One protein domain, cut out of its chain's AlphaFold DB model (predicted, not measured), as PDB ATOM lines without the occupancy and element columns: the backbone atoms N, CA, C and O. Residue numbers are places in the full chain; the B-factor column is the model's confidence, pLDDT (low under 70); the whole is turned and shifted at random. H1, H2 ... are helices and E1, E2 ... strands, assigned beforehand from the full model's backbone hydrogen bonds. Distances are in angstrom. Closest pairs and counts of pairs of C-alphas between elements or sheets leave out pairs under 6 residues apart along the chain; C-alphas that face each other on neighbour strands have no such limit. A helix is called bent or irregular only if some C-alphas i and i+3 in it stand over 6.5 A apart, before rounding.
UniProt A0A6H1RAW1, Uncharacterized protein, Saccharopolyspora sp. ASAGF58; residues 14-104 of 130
ATOM      1  N   ARG A  14     349.044 344.068 128.675       89.06
ATOM      2  CA  ARG A  14     347.963 344.607 127.839       89.06
ATOM      3  C   ARG A  14     346.930 343.547 127.499       89.06
ATOM      4  O   ARG A  14     347.194 342.350 127.598       89.06
ATOM      5  N   ILE A  15     345.753 343.994 127.077       89.06
ATOM      6  CA  ILE A  15     344.725 343.112 126.527       89.06
ATOM      7  C   ILE A  15     344.935 343.020 125.014       89.06
ATOM      8  O   ILE A  15     344.941 344.034 124.320       89.06
ATOM      9  N   VAL A  16     345.121 341.803 124.507       92.12
ATOM     10  CA  VAL A  16     345.110 341.494 123.074       92.12
ATOM     11  C   VAL A  16     343.732 340.939 122.735       92.12
ATOM     12  O   VAL A  16     343.358 339.875 123.230       92.12
ATOM     13  N   HIS A  17     342.970 341.646 121.908       92.19
ATOM     14  CA  HIS A  17     341.670 341.161 121.446       92.19
ATOM     15  C   HIS A  17     341.838 339.961 120.514       92.19
ATOM     16  O   HIS A  17     342.743 339.929 119.682       92.19
ATOM     17  N   LEU A  18     340.979 338.959 120.691       92.19
ATOM     18  CA  LEU A  18     340.971 337.753 119.870       92.19
ATOM     19  C   LEU A  18     339.977 337.899 118.718       92.19
ATOM     20  O   LEU A  18     338.946 338.555 118.856       92.19
ATOM     21  N   ASN A  19     340.283 337.255 117.596       91.38
ATOM     22  CA  ASN A  19     339.421 337.229 116.418       91.38
ATOM     23  C   ASN A  19     338.480 336.005 116.428       91.38
ATOM     24  O   ASN A  19     338.662 335.063 117.206       91.38
ATOM     25  N   GLY A  20     337.473 336.016 115.547       92.44
ATOM     26  CA  GLY A  20     336.508 334.918 115.381       92.44
ATOM     27  C   GLY A  20     337.159 333.537 115.205       92.44
ATOM     28  O   GLY A  20     336.865 332.644 116.003       92.44
ATOM     29  N   PRO A  21     338.096 333.364 114.249       94.81
ATOM     30  CA  PRO A  21     338.811 332.098 114.062       94.81
ATOM     31  C   PRO A  21     339.514 331.595 115.330       94.81
ATOM     32  O   PRO A  21     339.469 330.404 115.641       94.81
ATOM     33  N   THR A  22     340.104 332.497 116.119       95.19
ATOM     34  CA  THR A  22     340.753 332.131 117.385       95.19
ATOM     35  C   THR A  22     339.742 331.597 118.397       95.19
ATOM     36  O   THR A  22     340.008 330.595 119.057       95.19
ATOM     37  N   PHE A  23     338.557 332.209 118.513       94.25
ATOM     38  CA  PHE A  23     337.508 331.688 119.397       94.25
ATOM     39  C   PHE A  23     336.997 330.312 118.964       94.25
ATOM     40  O   PHE A  23     336.715 329.478 119.829       94.25
ATOM     41  N   GLN A  24     336.904 330.059 117.658       94.38
ATOM     42  CA  GLN A  24     336.502 328.762 117.111       94.38
ATOM     43  C   GLN A  24     337.536 327.675 117.429       94.38
ATOM     44  O   GLN A  24     337.174 326.620 117.952       94.38
ATOM     45  N   ALA A  25     338.823 327.945 117.214       94.81
ATOM     46  CA  ALA A  25     339.893 327.003 117.545       94.81
ATOM     47  C   ALA A  25     340.004 326.745 119.064       94.81
ATOM     48  O   ALA A  25     340.126 325.606 119.520       94.81
ATOM     49  N   LEU A  26     339.835 327.783 119.887       94.38
ATOM     50  CA  LEU A  26     339.767 327.633 121.344       94.38
ATOM     51  C   LEU A  26     338.559 326.799 121.799       94.38
ATOM     52  O   LEU A  26     338.625 326.086 122.803       94.38
ATOM     53  N   ALA A  27     337.443 326.875 121.072       94.44
ATOM     54  CA  ALA A  27     336.233 326.116 121.363       94.44
ATOM     55  C   ALA A  27     336.382 324.610 121.097       94.44
ATOM     56  O   ALA A  27     335.768 323.816 121.821       94.44
ATOM     57  N   THR A  28     337.194 324.212 120.111       94.19
ATOM     58  CA  THR A  28     337.532 322.800 119.853       94.19
ATOM     59  C   THR A  28     338.582 322.278 120.836       94.19
ATOM     60  O   THR A  28     338.609 321.085 121.139       94.19
ATOM     61  N   GLY A  29     339.377 323.181 121.419       92.00
ATOM     62  CA  GLY A  29     340.460 322.846 122.338       92.00
ATOM     63  C   GLY A  29     341.733 322.389 121.626       92.00
ATOM     64  O   GLY A  29     342.563 321.725 122.246       92.00
ATOM     65  N   ASP A  30     341.880 322.732 120.347       92.44
ATOM     66  CA  ASP A  30     343.059 322.440 119.535       92.44
ATOM     67  C   ASP A  30     344.090 323.568 119.692       92.44
ATOM     68  O   ASP A  30     343.911 324.678 119.186       92.44
ATOM     69  N   LEU A  31     345.160 323.307 120.450       92.75
ATOM     70  CA  LEU A  31     346.195 324.304 120.735       92.75
ATOM     71  C   LEU A  31     347.040 324.660 119.496       92.75
ATOM     72  O   LEU A  31     347.208 325.858 119.255       92.75
ATOM     73  N   PRO A  32     347.548 323.695 118.700       95.62
ATOM     74  CA  PRO A  32     348.197 324.000 117.425       95.62
ATOM     75  C   PRO A  32     347.332 324.854 116.494       95.62
ATOM     76  O   PRO A  32     347.789 325.903 116.040       95.62
ATOM     77  N   ALA A  33     346.072 324.466 116.269       94.50
ATOM     78  CA  ALA A  33     345.172 325.223 115.402       94.50
ATOM     79  C   ALA A  33     344.881 326.617 115.967       94.50
ATOM     80  O   ALA A  33     344.838 327.591 115.220       94.50
ATOM     81  N   THR A  34     344.741 326.741 117.291       95.56
ATOM     82  CA  THR A  34     344.554 328.043 117.945       95.56
ATOM     83  C   THR A  34     345.747 328.960 117.705       95.56
ATOM     84  O   THR A  34     345.567 330.109 117.312       95.56
ATOM     85  N   ASN A  35     346.968 328.469 117.916       95.44
ATOM     86  CA  ASN A  35     348.171 329.281 117.752       95.44
ATOM     87  C   ASN A  35     348.454 329.658 116.292       95.44
ATOM     88  O   ASN A  35     349.124 330.659 116.064       95.44
ATOM     89  N   ALA A  36     347.914 328.924 115.316       96.56
ATOM     90  CA  ALA A  36     348.018 329.282 113.903       96.56
ATOM     91  C   ALA A  36     347.200 330.533 113.523       96.56
ATOM     92  O   ALA A  36     347.551 331.224 112.570       96.56
ATOM     93  N   VAL A  37     346.117 330.828 114.252       95.81
ATOM     94  CA  VAL A  37     345.191 331.942 113.943       95.81
ATOM     95  C   VAL A  37     345.151 333.033 115.019       95.81
ATOM     96  O   VAL A  37     344.557 334.098 114.811       95.81
ATOM     97  N   SER A  38     345.765 332.766 116.172       94.38
ATOM     98  CA  SER A  38     345.817 333.684 117.305       94.38
ATOM     99  C   SER A  38     346.806 334.827 117.054       94.38
ATOM    100  O   SER A  38     347.920 334.587 116.595       94.38
ATOM    101  N   PRO A  39     346.459 336.074 117.424       94.00
ATOM    102  CA  PRO A  39     347.363 337.220 117.299       94.00
ATOM    103  C   PRO A  39     348.573 337.162 118.247       94.00
ATOM    104  O   PRO A  39     349.536 337.900 118.054       94.00
ATOM    105  N   VAL A  40     348.522 336.326 119.289       94.12
ATOM    106  CA  VAL A  40     349.646 336.046 120.198       94.12
ATOM    107  C   VAL A  40     349.688 334.557 120.552       94.12
ATOM    108  O   VAL A  40     348.626 333.929 120.616       94.12
ATOM    109  N   PRO A  41     350.865 333.983 120.850       93.81
ATOM    110  CA  PRO A  41     350.957 332.618 121.352       93.81
ATOM    111  C   PRO A  41     350.149 332.438 122.643       93.81
ATOM    112  O   PRO A  41     350.339 333.159 123.625       93.81
ATOM    113  N   VAL A  42     349.256 331.451 122.658       91.88
ATOM    114  CA  VAL A  42     348.511 331.028 123.845       91.88
ATOM    115  C   VAL A  42     349.010 329.675 124.343       91.88
ATOM    116  O   VAL A  42     349.648 328.903 123.625       91.88
ATOM    117  N   THR A  43     348.736 329.392 125.613       88.94
ATOM    118  CA  THR A  43     349.166 328.163 126.288       88.94
ATOM    119  C   THR A  43     348.000 327.188 126.455       88.94
ATOM    120  O   THR A  43     346.831 327.557 126.321       88.94
ATOM    121  N   ALA A  44     348.299 325.935 126.811       86.75
ATOM    122  CA  ALA A  44     347.293 324.883 127.000       86.75
ATOM    123  C   ALA A  44     346.199 325.232 128.033       86.75
ATOM    124  O   ALA A  44     345.100 324.684 127.985       86.75
ATOM    125  N   CYS A  45     346.447 326.181 128.946       83.69
ATOM    126  CA  CYS A  45     345.430 326.620 129.905       83.69
ATOM    127  C   CYS A  45     344.234 327.331 129.242       83.69
ATOM    128  O   CYS A  45     343.176 327.450 129.864       83.69
ATOM    129  N   PHE A  46     344.377 327.777 127.990       87.25
ATOM    130  CA  PHE A  46     343.292 328.347 127.197       87.25
ATOM    131  C   PHE A  46     342.440 327.275 126.511       87.25
ATOM    132  O   PHE A  46     341.258 327.511 126.295       87.25
ATOM    133  N   THR A  47     342.983 326.095 126.207       88.44
ATOM    134  CA  THR A  47     342.270 325.013 125.496       88.44
ATOM    135  C   THR A  47     341.700 323.930 126.414       88.44
ATOM    136  O   THR A  47     341.036 322.992 125.949       88.44
ATOM    137  N   ALA A  48     341.919 324.075 127.722       87.00
ATOM    138  CA  ALA A  48     341.366 323.195 128.739       87.00
ATOM    139  C   ALA A  48     339.822 323.137 128.685       87.00
ATOM    140  O   ALA A  48     339.127 324.039 128.193       87.00
ATOM    141  N   LEU A  49     339.281 321.993 129.112       83.88
ATOM    142  CA  LEU A  49     337.878 321.626 128.903       83.88
ATOM    143  C   LEU A  49     336.916 322.610 129.578       83.88
ATOM    144  O   LEU A  49     335.859 322.918 129.019       83.88
ATOM    145  N   GLU A  50     337.286 323.148 130.744       84.12
ATOM    146  CA  GLU A  50     336.458 324.079 131.512       84.12
ATOM    147  C   GLU A  50     336.229 325.407 130.770       84.12
ATOM    148  O   GLU A  50     335.192 326.060 130.933       84.12
ATOM    149  N   GLN A  51     337.178 325.798 129.920       84.56
ATOM    150  CA  GLN A  51     337.197 327.047 129.173       84.56
ATOM    151  C   GLN A  51     336.427 326.918 127.850       84.56
ATOM    152  O   GLN A  51     335.856 327.902 127.378       84.56
ATOM    153  N   ARG A  52     336.286 325.710 127.280       88.81
ATOM    154  CA  ARG A  52     335.602 325.495 125.983       88.81
ATOM    155  C   ARG A  52     334.167 326.017 125.945       88.81
ATOM    156  O   ARG A  52     333.689 326.461 124.902       88.81
ATOM    157  N   ARG A  53     333.437 325.978 127.068       88.88
ATOM    158  CA  ARG A  53     332.079 326.556 127.145       88.88
ATOM    159  C   ARG A  53     332.099 328.075 126.954       88.88
ATOM    160  O   ARG A  53     331.216 328.602 126.280       88.88
ATOM    161  N   LEU A  54     333.082 328.762 127.538       88.56
ATOM    162  CA  LEU A  54     333.272 330.201 127.355       88.56
ATOM    163  C   LEU A  54     333.589 330.503 125.889       88.56
ATOM    164  O   LEU A  54     332.924 331.347 125.297       88.56
ATOM    165  N   TRP A  55     334.527 329.771 125.290       92.62
ATOM    166  CA  TRP A  55     334.947 330.009 123.908       92.62
ATOM    167  C   TRP A  55     333.841 329.747 122.890       92.62
ATOM    168  O   TRP A  55     333.606 330.592 122.038       92.62
ATOM    169  N   ARG A  56     333.049 328.678 123.049       93.81
ATOM    170  CA  ARG A  56     331.854 328.440 122.211       93.81
ATOM    171  C   ARG A  56     330.811 329.549 122.312       93.81
ATOM    172  O   ARG A  56     330.077 329.801 121.360       93.81
ATOM    173  N   MET A  57     330.672 330.156 123.487       90.88
ATOM    174  CA  MET A  57     329.756 331.280 123.677       90.88
ATOM    175  C   MET A  57     330.308 332.545 123.010       90.88
ATOM    176  O   MET A  57     329.562 333.206 122.299       90.88
ATOM    177  N   ARG A  58     331.606 332.835 123.160       91.62
ATOM    178  CA  ARG A  58     332.261 333.978 122.507       91.62
ATOM    179  C   ARG A  58     332.321 333.846 120.982       91.62
ATOM    180  O   ARG A  58     332.034 334.822 120.308       91.62
ATOM    181  N   SER A  59     332.580 332.650 120.452       93.50
ATOM    182  CA  SER A  59     332.515 332.359 119.011       93.50
ATOM    183  C   SER A  59     331.157 332.742 118.437       93.50
ATOM    184  O   SER A  59     331.081 333.554 117.526       93.50
ATOM    185  N   ARG A  60     330.073 332.263 119.063       92.94
ATOM    186  CA  ARG A  60     328.706 332.605 118.649       92.94
ATOM    187  C   ARG A  60     328.402 334.096 118.762       92.94
ATOM    188  O   ARG A  60     327.678 334.624 117.932       92.94
ATOM    189  N   GLN A  61     328.937 334.785 119.772       89.50
ATOM    190  CA  GLN A  61     328.774 336.238 119.877       89.50
ATOM    191  C   GLN A  61     329.440 336.976 118.712       89.50
ATOM    192  O   GLN A  61     328.817 337.871 118.157       89.50
ATOM    193  N   VAL A  62     330.653 336.579 118.316       91.69
ATOM    194  CA  VAL A  62     331.374 337.191 117.185       91.69
ATOM    195  C   VAL A  62     330.753 336.820 115.841       91.69
ATOM    196  O   VAL A  62     330.722 337.646 114.940       91.69
ATOM    197  N   GLU A  63     330.223 335.605 115.703       92.38
ATOM    198  CA  GLU A  63     329.468 335.195 114.512       92.38
ATOM    199  C   GLU A  63     328.194 336.032 114.328       92.38
ATOM    200  O   GLU A  63     327.860 336.394 113.204       92.38
ATOM    201  N   LEU A  64     327.496 336.358 115.422       91.75
ATOM    202  CA  LEU A  64     326.293 337.196 115.391       91.75
ATOM    203  C   LEU A  64     326.609 338.690 115.227       91.75
ATOM    204  O   LEU A  64     325.862 339.404 114.565       91.75
ATOM    205  N   ASP A  65     327.689 339.164 115.846       89.50
ATOM    206  CA  ASP A  65     328.162 340.546 115.775       89.50
ATOM    207  C   ASP A  65     329.699 340.567 115.759       89.50
ATOM    208  O   ASP A  65     330.331 340.520 116.824       89.50
ATOM    209  N   PRO A  66     330.329 340.671 114.575       89.44
ATOM    210  CA  PRO A  66     331.785 340.700 114.461       89.44
ATOM    211  C   PRO A  66     332.445 341.851 115.228       89.44
ATOM    212  O   PRO A  66     333.557 341.685 115.732       89.44
ATOM    213  N   SER A  67     331.751 342.986 115.400       87.12
ATOM    214  CA  SER A  67     332.265 344.139 116.157       87.12
ATOM    215  C   SER A  67     332.411 343.848 117.654       87.12
ATOM    216  O   SER A  67     333.107 344.558 118.385       87.12
ATOM    217  N   SER A  68     331.786 342.766 118.133       85.31
ATOM    218  CA  SER A  68     331.894 342.342 119.521       85.31
ATOM    219  C   SER A  68     333.312 341.921 119.915       85.31
ATOM    220  O   SER A  68     333.694 342.110 121.076       85.31
ATOM    221  N   ALA A  69     334.117 341.431 118.961       87.25
ATOM    222  CA  ALA A  69     335.503 340.999 119.172       87.25
ATOM    223  C   ALA A  69     336.374 342.079 119.846       87.25
ATOM    224  O   ALA A  69     337.204 341.767 120.708       87.25
ATOM    225  N   ASP A  70     336.090 343.352 119.562       85.44
ATOM    226  CA  ASP A  70     336.803 344.513 120.102       85.44
ATOM    227  C   ASP A  70     336.608 344.714 121.614       85.44
ATOM    228  O   ASP A  70     337.264 345.559 122.220       85.44
ATOM    229  N   TRP A  71     335.692 343.984 122.265       79.81
ATOM    230  CA  TRP A  71     335.400 344.192 123.690       79.81
ATOM    231  C   TRP A  71     335.024 342.933 124.494       79.81
ATOM    232  O   TRP A  71     335.083 342.963 125.726       79.81
ATOM    233  N   ILE A  72     334.661 341.804 123.875       82.50
ATOM    234  CA  ILE A  72     334.139 340.646 124.626       82.50
ATOM    235  C   ILE A  72     335.166 339.926 125.504       82.50
ATOM    236  O   ILE A  72     334.887 339.689 126.679       82.50
ATOM    237  N   THR A  73     336.302 339.475 124.972       86.56
ATOM    238  CA  THR A  73     337.338 338.725 125.700       86.56
ATOM    239  C   THR A  73     338.655 338.809 124.938       86.56
ATOM    240  O   THR A  73     338.712 338.449 123.769       86.56
ATOM    241  N   GLY A  74     339.707 339.262 125.609       88.75
ATOM    242  CA  GLY A  74     341.069 339.275 125.097       88.75
ATOM    243  C   GLY A  74     342.029 338.521 126.013       88.75
ATOM    244  O   GLY A  74     341.719 338.232 127.174       88.75
ATOM    245  N   VAL A  75     343.203 338.209 125.479       91.75
ATOM    246  CA  VAL A  75     344.330 337.632 126.215       91.75
ATOM    247  C   VAL A  75     345.002 338.736 127.020       91.75
ATOM    248  O   VAL A  75     345.325 339.791 126.483       91.75
ATOM    249  N   VAL A  76     345.237 338.492 128.305       90.25
ATOM    250  CA  VAL A  76     346.157 339.298 129.106       90.25
ATOM    251  C   VAL A  76     347.566 338.866 128.723       90.25
ATOM    252  O   VAL A  76     347.983 337.745 129.026       90.25
ATOM    253  N   TRP A  77     348.264 339.742 128.017       91.94
ATOM    254  CA  TRP A  77     349.592 339.510 127.471       91.94
ATOM    255  C   TRP A  77     350.635 340.242 128.303       91.94
ATOM    256  O   TRP A  77     350.542 341.457 128.467       91.94
ATOM    257  N   ASP A  78     351.603 339.500 128.837       89.81
ATOM    258  CA  ASP A  78     352.793 340.046 129.487       89.81
ATOM    259  C   ASP A  78     353.844 340.336 128.411       89.81
ATOM    260  O   ASP A  78     354.415 339.414 127.824       89.81
ATOM    261  N   GLU A  79     354.079 341.618 128.130       88.56
ATOM    262  CA  GLU A  79     354.989 342.053 127.068       88.56
ATOM    263  C   GLU A  79     356.452 341.776 127.398       88.56
ATOM    264  O   GLU A  79     357.250 341.538 126.496       88.56
ATOM    265  N   GLN A  80     356.817 341.753 128.678       87.56
ATOM    266  CA  GLN A  80     358.196 341.482 129.078       87.56
ATOM    267  C   GLN A  80     358.528 340.000 128.916       87.56
ATOM    268  O   GLN A  80     359.623 339.643 128.493       87.56
ATOM    269  N   ARG A  81     357.574 339.127 129.253       86.69
ATOM    270  CA  ARG A  81     357.756 337.668 129.199       86.69
ATOM    271  C   ARG A  81     357.324 337.046 127.880       86.69
ATOM    272  O   ARG A  81     357.551 335.855 127.697       86.69
ATOM    273  N   GLN A  82     356.673 337.825 127.016       89.75
ATOM    274  CA  GLN A  82     356.013 337.348 125.803       89.75
ATOM    275  C   GLN A  82     355.118 336.135 126.112       89.75
ATOM    276  O   GLN A  82     355.241 335.068 125.509       89.75
ATOM    277  N   LEU A  83     354.250 336.291 127.120       90.25
ATOM    278  CA  LEU A  83     353.447 335.195 127.657       90.25
ATOM    279  C   LEU A  83     351.985 335.593 127.865       90.25
ATOM    280  O   LEU A  83     351.668 336.592 128.514       90.25
ATOM    281  N   ALA A  84     351.080 334.734 127.396       90.69
ATOM    282  CA  ALA A  84     349.667 334.796 127.732       90.69
ATOM    283  C   ALA A  84     349.451 334.339 129.186       90.69
ATOM    284  O   ALA A  84     349.579 333.155 129.499       90.69
ATOM    285  N   VAL A  85     349.104 335.274 130.075       87.75
ATOM    286  CA  VAL A  85     348.949 335.030 131.527       87.75
ATOM    287  C   VAL A  85     347.487 334.924 131.978       87.75
ATOM    288  O   VAL A  85     347.194 334.720 133.154       87.75
ATOM    289  N   GLY A  86     346.534 335.056 131.061       88.56
ATOM    290  CA  GLY A  86     345.115 334.873 131.352       88.56
ATOM    291  C   GLY A  86     344.223 335.553 130.329       88.56
ATOM    292  O   GLY A  86     344.676 335.939 129.256       88.56
ATOM    293  N   TRP A  87     342.950 335.733 130.667       88.75
ATOM    294  CA  TRP A  87     341.997 336.420 129.800       88.75
ATOM    295  C   TRP A  87     341.113 337.380 130.592       88.75
ATOM    296  O   TRP A  87     340.789 337.170 131.768       88.75
ATOM    297  N   ALA A  88     340.722 338.462 129.931       84.12
ATOM    298  CA  ALA A  88     339.887 339.507 130.499       84.12
ATOM    299  C   ALA A  88     338.886 339.999 129.460       84.12
ATOM    300  O   ALA A  88     339.166 339.991 128.264       84.12
ATOM    301  N   GLY A  89     337.702 340.408 129.902       77.44
ATOM    302  CA  GLY A  89     336.667 340.837 128.974       77.44
ATOM    303  C   GLY A  89     335.408 341.376 129.631       77.44
ATOM    304  O   GLY A  89     335.183 341.202 130.836       77.44
ATOM    305  N   TYR A  90     334.572 342.027 128.825       68.69
ATOM    306  CA  TYR A  90     333.315 342.613 129.273       68.69
ATOM    307  C   TYR A  90     332.129 341.646 129.084       68.69
ATOM    308  O   TYR A  90     332.118 340.759 128.222       68.69
ATOM    309  N   HIS A  91     331.109 341.800 129.937       62.62
ATOM    310  CA  HIS A  91     329.865 341.015 129.877       62.62
ATOM    311  C   HIS A  91     328.844 341.550 128.866       62.62
ATOM    312  O   HIS A  91     327.888 340.853 128.544       62.62
ATOM    313  N   GLY A  92     329.018 342.776 128.385       58.69
ATOM    314  CA  GLY A  92     328.135 343.392 127.407       58.69
ATOM    315  C   GLY A  92     328.769 344.639 126.799       58.69
ATOM    316  O   GLY A  92     329.881 344.992 127.204       58.69
ATOM    317  N   PRO A  93     328.060 345.291 125.864       57.28
ATOM    318  CA  PRO A  93     328.547 346.470 125.162       57.28
ATOM    319  C   PRO A  93     329.038 347.543 126.136       57.28
ATOM    320  O   PRO A  93     328.517 347.668 127.246       57.28
ATOM    321  N   ARG A  94     330.030 348.321 125.696       59.94
ATOM    322  CA  ARG A  94     330.821 349.322 126.445       59.94
ATOM    323  C   ARG A  94     330.047 350.496 127.084       59.94
ATOM    324  O   ARG A  94     330.651 351.460 127.538       59.94
ATOM    325  N   HIS A  95     328.731 350.388 127.232       49.84
ATOM    326  CA  HIS A  95     327.881 351.324 127.960       49.84
ATOM    327  C   HIS A  95     327.549 350.745 129.352       49.84
ATOM    328  O   HIS A  95     326.483 350.180 129.587       49.84
ATOM    329  N   GLY A  96     328.514 350.842 130.279       43.62
ATOM    330  CA  GLY A  96     328.242 350.802 131.725       43.62
ATOM    331  C   GLY A  96     328.220 349.446 132.455       43.62
ATOM    332  O   GLY A  96     327.442 349.298 133.396       43.62
ATOM    333  N   ARG A  97     329.056 348.448 132.111       50.62
ATOM    334  CA  ARG A  97     329.169 347.203 132.918       50.62
ATOM    335  C   ARG A  97     330.602 346.737 133.210       50.62
ATOM    336  O   ARG A  97     331.531 346.999 132.457       50.62
ATOM    337  N   ARG A  98     330.746 346.037 134.349       50.09
ATOM    338  CA  ARG A  98     332.011 345.649 135.012       50.09
ATOM    339  C   ARG A  98     332.863 344.683 134.175       50.09
ATOM    340  O   ARG A  98     332.365 343.660 133.704       50.09
ATOM    341  N   LEU A  99     334.160 344.984 134.088       50.00
ATOM    342  CA  LEU A  99     335.212 344.086 133.608       50.00
ATOM    343  C   LEU A  99     335.296 342.850 134.519       50.00
ATOM    344  O   LEU A  99     335.365 342.995 135.741       50.00
ATOM    345  N   LYS A 100     335.326 341.640 133.947       51.31
ATOM    346  CA  LYS A 100     335.822 340.463 134.671       51.31
ATOM    347  C   LYS A 100     337.168 340.052 134.094       51.31
ATOM    348  O   LYS A 100     337.269 339.695 132.923       51.31
ATOM    349  N   SER A 101     338.173 340.052 134.959       49.22
ATOM    350  CA  SER A 101     339.504 339.530 134.671       49.22
ATOM    351  C   SER A 101     339.683 338.222 135.430       49.22
ATOM    352  O   SER A 101     339.481 338.178 136.645       49.22
ATOM    353  N   ARG A 102     340.058 337.150 134.731       48.69
ATOM    354  CA  ARG A 102     340.588 335.939 135.363       48.69
ATOM    355  C   ARG A 102     342.042 335.821 134.928       48.69
ATOM    356  O   ARG A 102     342.344 335.313 133.855       48.69
ATOM    357  N   CYS A 103     342.932 336.351 135.762       45.97
ATOM    358  CA  CYS A 103     344.366 336.174 135.597       45.97
ATOM    359  C   CYS A 103     344.754 334.887 136.324       45.97
ATOM    360  O   CYS A 103     344.666 334.818 137.552       45.97
ATOM    361  N   THR A 104     345.122 333.850 135.578       44.06
ATOM    362  CA  THR A 104     345.719 332.661 136.180       44.06
ATOM    363  C   THR A 104     347.191 332.993 136.333       44.06
ATOM    364  O   THR A 104     347.908 333.045 135.343       44.06
TER     365      THR A 104
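Overview. This is residues 14 to 104 of the 130 residues of an uncharacterized protein of Saccharopolyspora sp. ASAGF58 (UniProt A0A6H1RAW1). A strongly twisted sheet of four strands, E1 to E4, stands off from a row of three helices, H2, H1 and H3, with H1 in the middle; the short helix H4 follows H3 and grazes the sheet. The 91 printed residues include four named helices and four named strands, in the order E1 H1 H2 H3 H4 E2 E3 E4. The sheet runs E1 E2 E3 E4, all antiparallel; the class is mixed. The whole is compact, radius of gyration of the C-alphas 12.2 A, spanning 33 by 28 by 22 A.

Arrangement. Edge strand E1, residues 14 to 17, is the antiparallel neighbour of E2, residues 74 to 78; N 16 and O 75, 2.8 A apart, are within hydrogen-bond range. H1, residues 20 to 28, and H2, residues 31 to 37, form a helical hairpin: they touch, closest C-alphas Ala 25 and Thr 34, 4.8 A, at a shallow tilt of 8 degrees. H1 touches H3, residues 49 to 64, opposite ways at a shallow tilt of 31 degrees, closest C-alphas Ala 27 and Arg 52, 4.7 A. H1, H2 and H3 are not on the sheet; H4, residues 66 to 70, only grazes it with residues 68 to 70. E2, E3, residues 83 to 90, and E4, residues 99 to 103, form a meander, each strand the antiparallel neighbour of the one before; within hydrogen-bond range are N 76 and O 86, 2.8 A, and N 89 and O 100, 3.1 A. Every O i to N i+4 pair is within range in H1, 2 of 3 in H2, 10 of 12 in H3 and 0 of 1 in H4, where 2 of 2 O i to N i+3 pairs are.

Along the chain. E1 begins at C-alpha 14, (347.963, 344.607, 127.839). H3, 23.6 A long, is only just irregular: C-alphas 50 and 53 are 6.7 A apart. E3, 21.5 A, bends by 51 degrees at residue 86. E4 ends at C-alpha 103, (344.366, 336.174, 135.597).

Size, cuts and confidence. The C-alphas farthest apart, Pro 32 and Gly 96, are 36.3 A apart. The printed part has no cut; the link H2 to H3 is long, 11 residues. Residues 90 to 104 are under pLDDT 70.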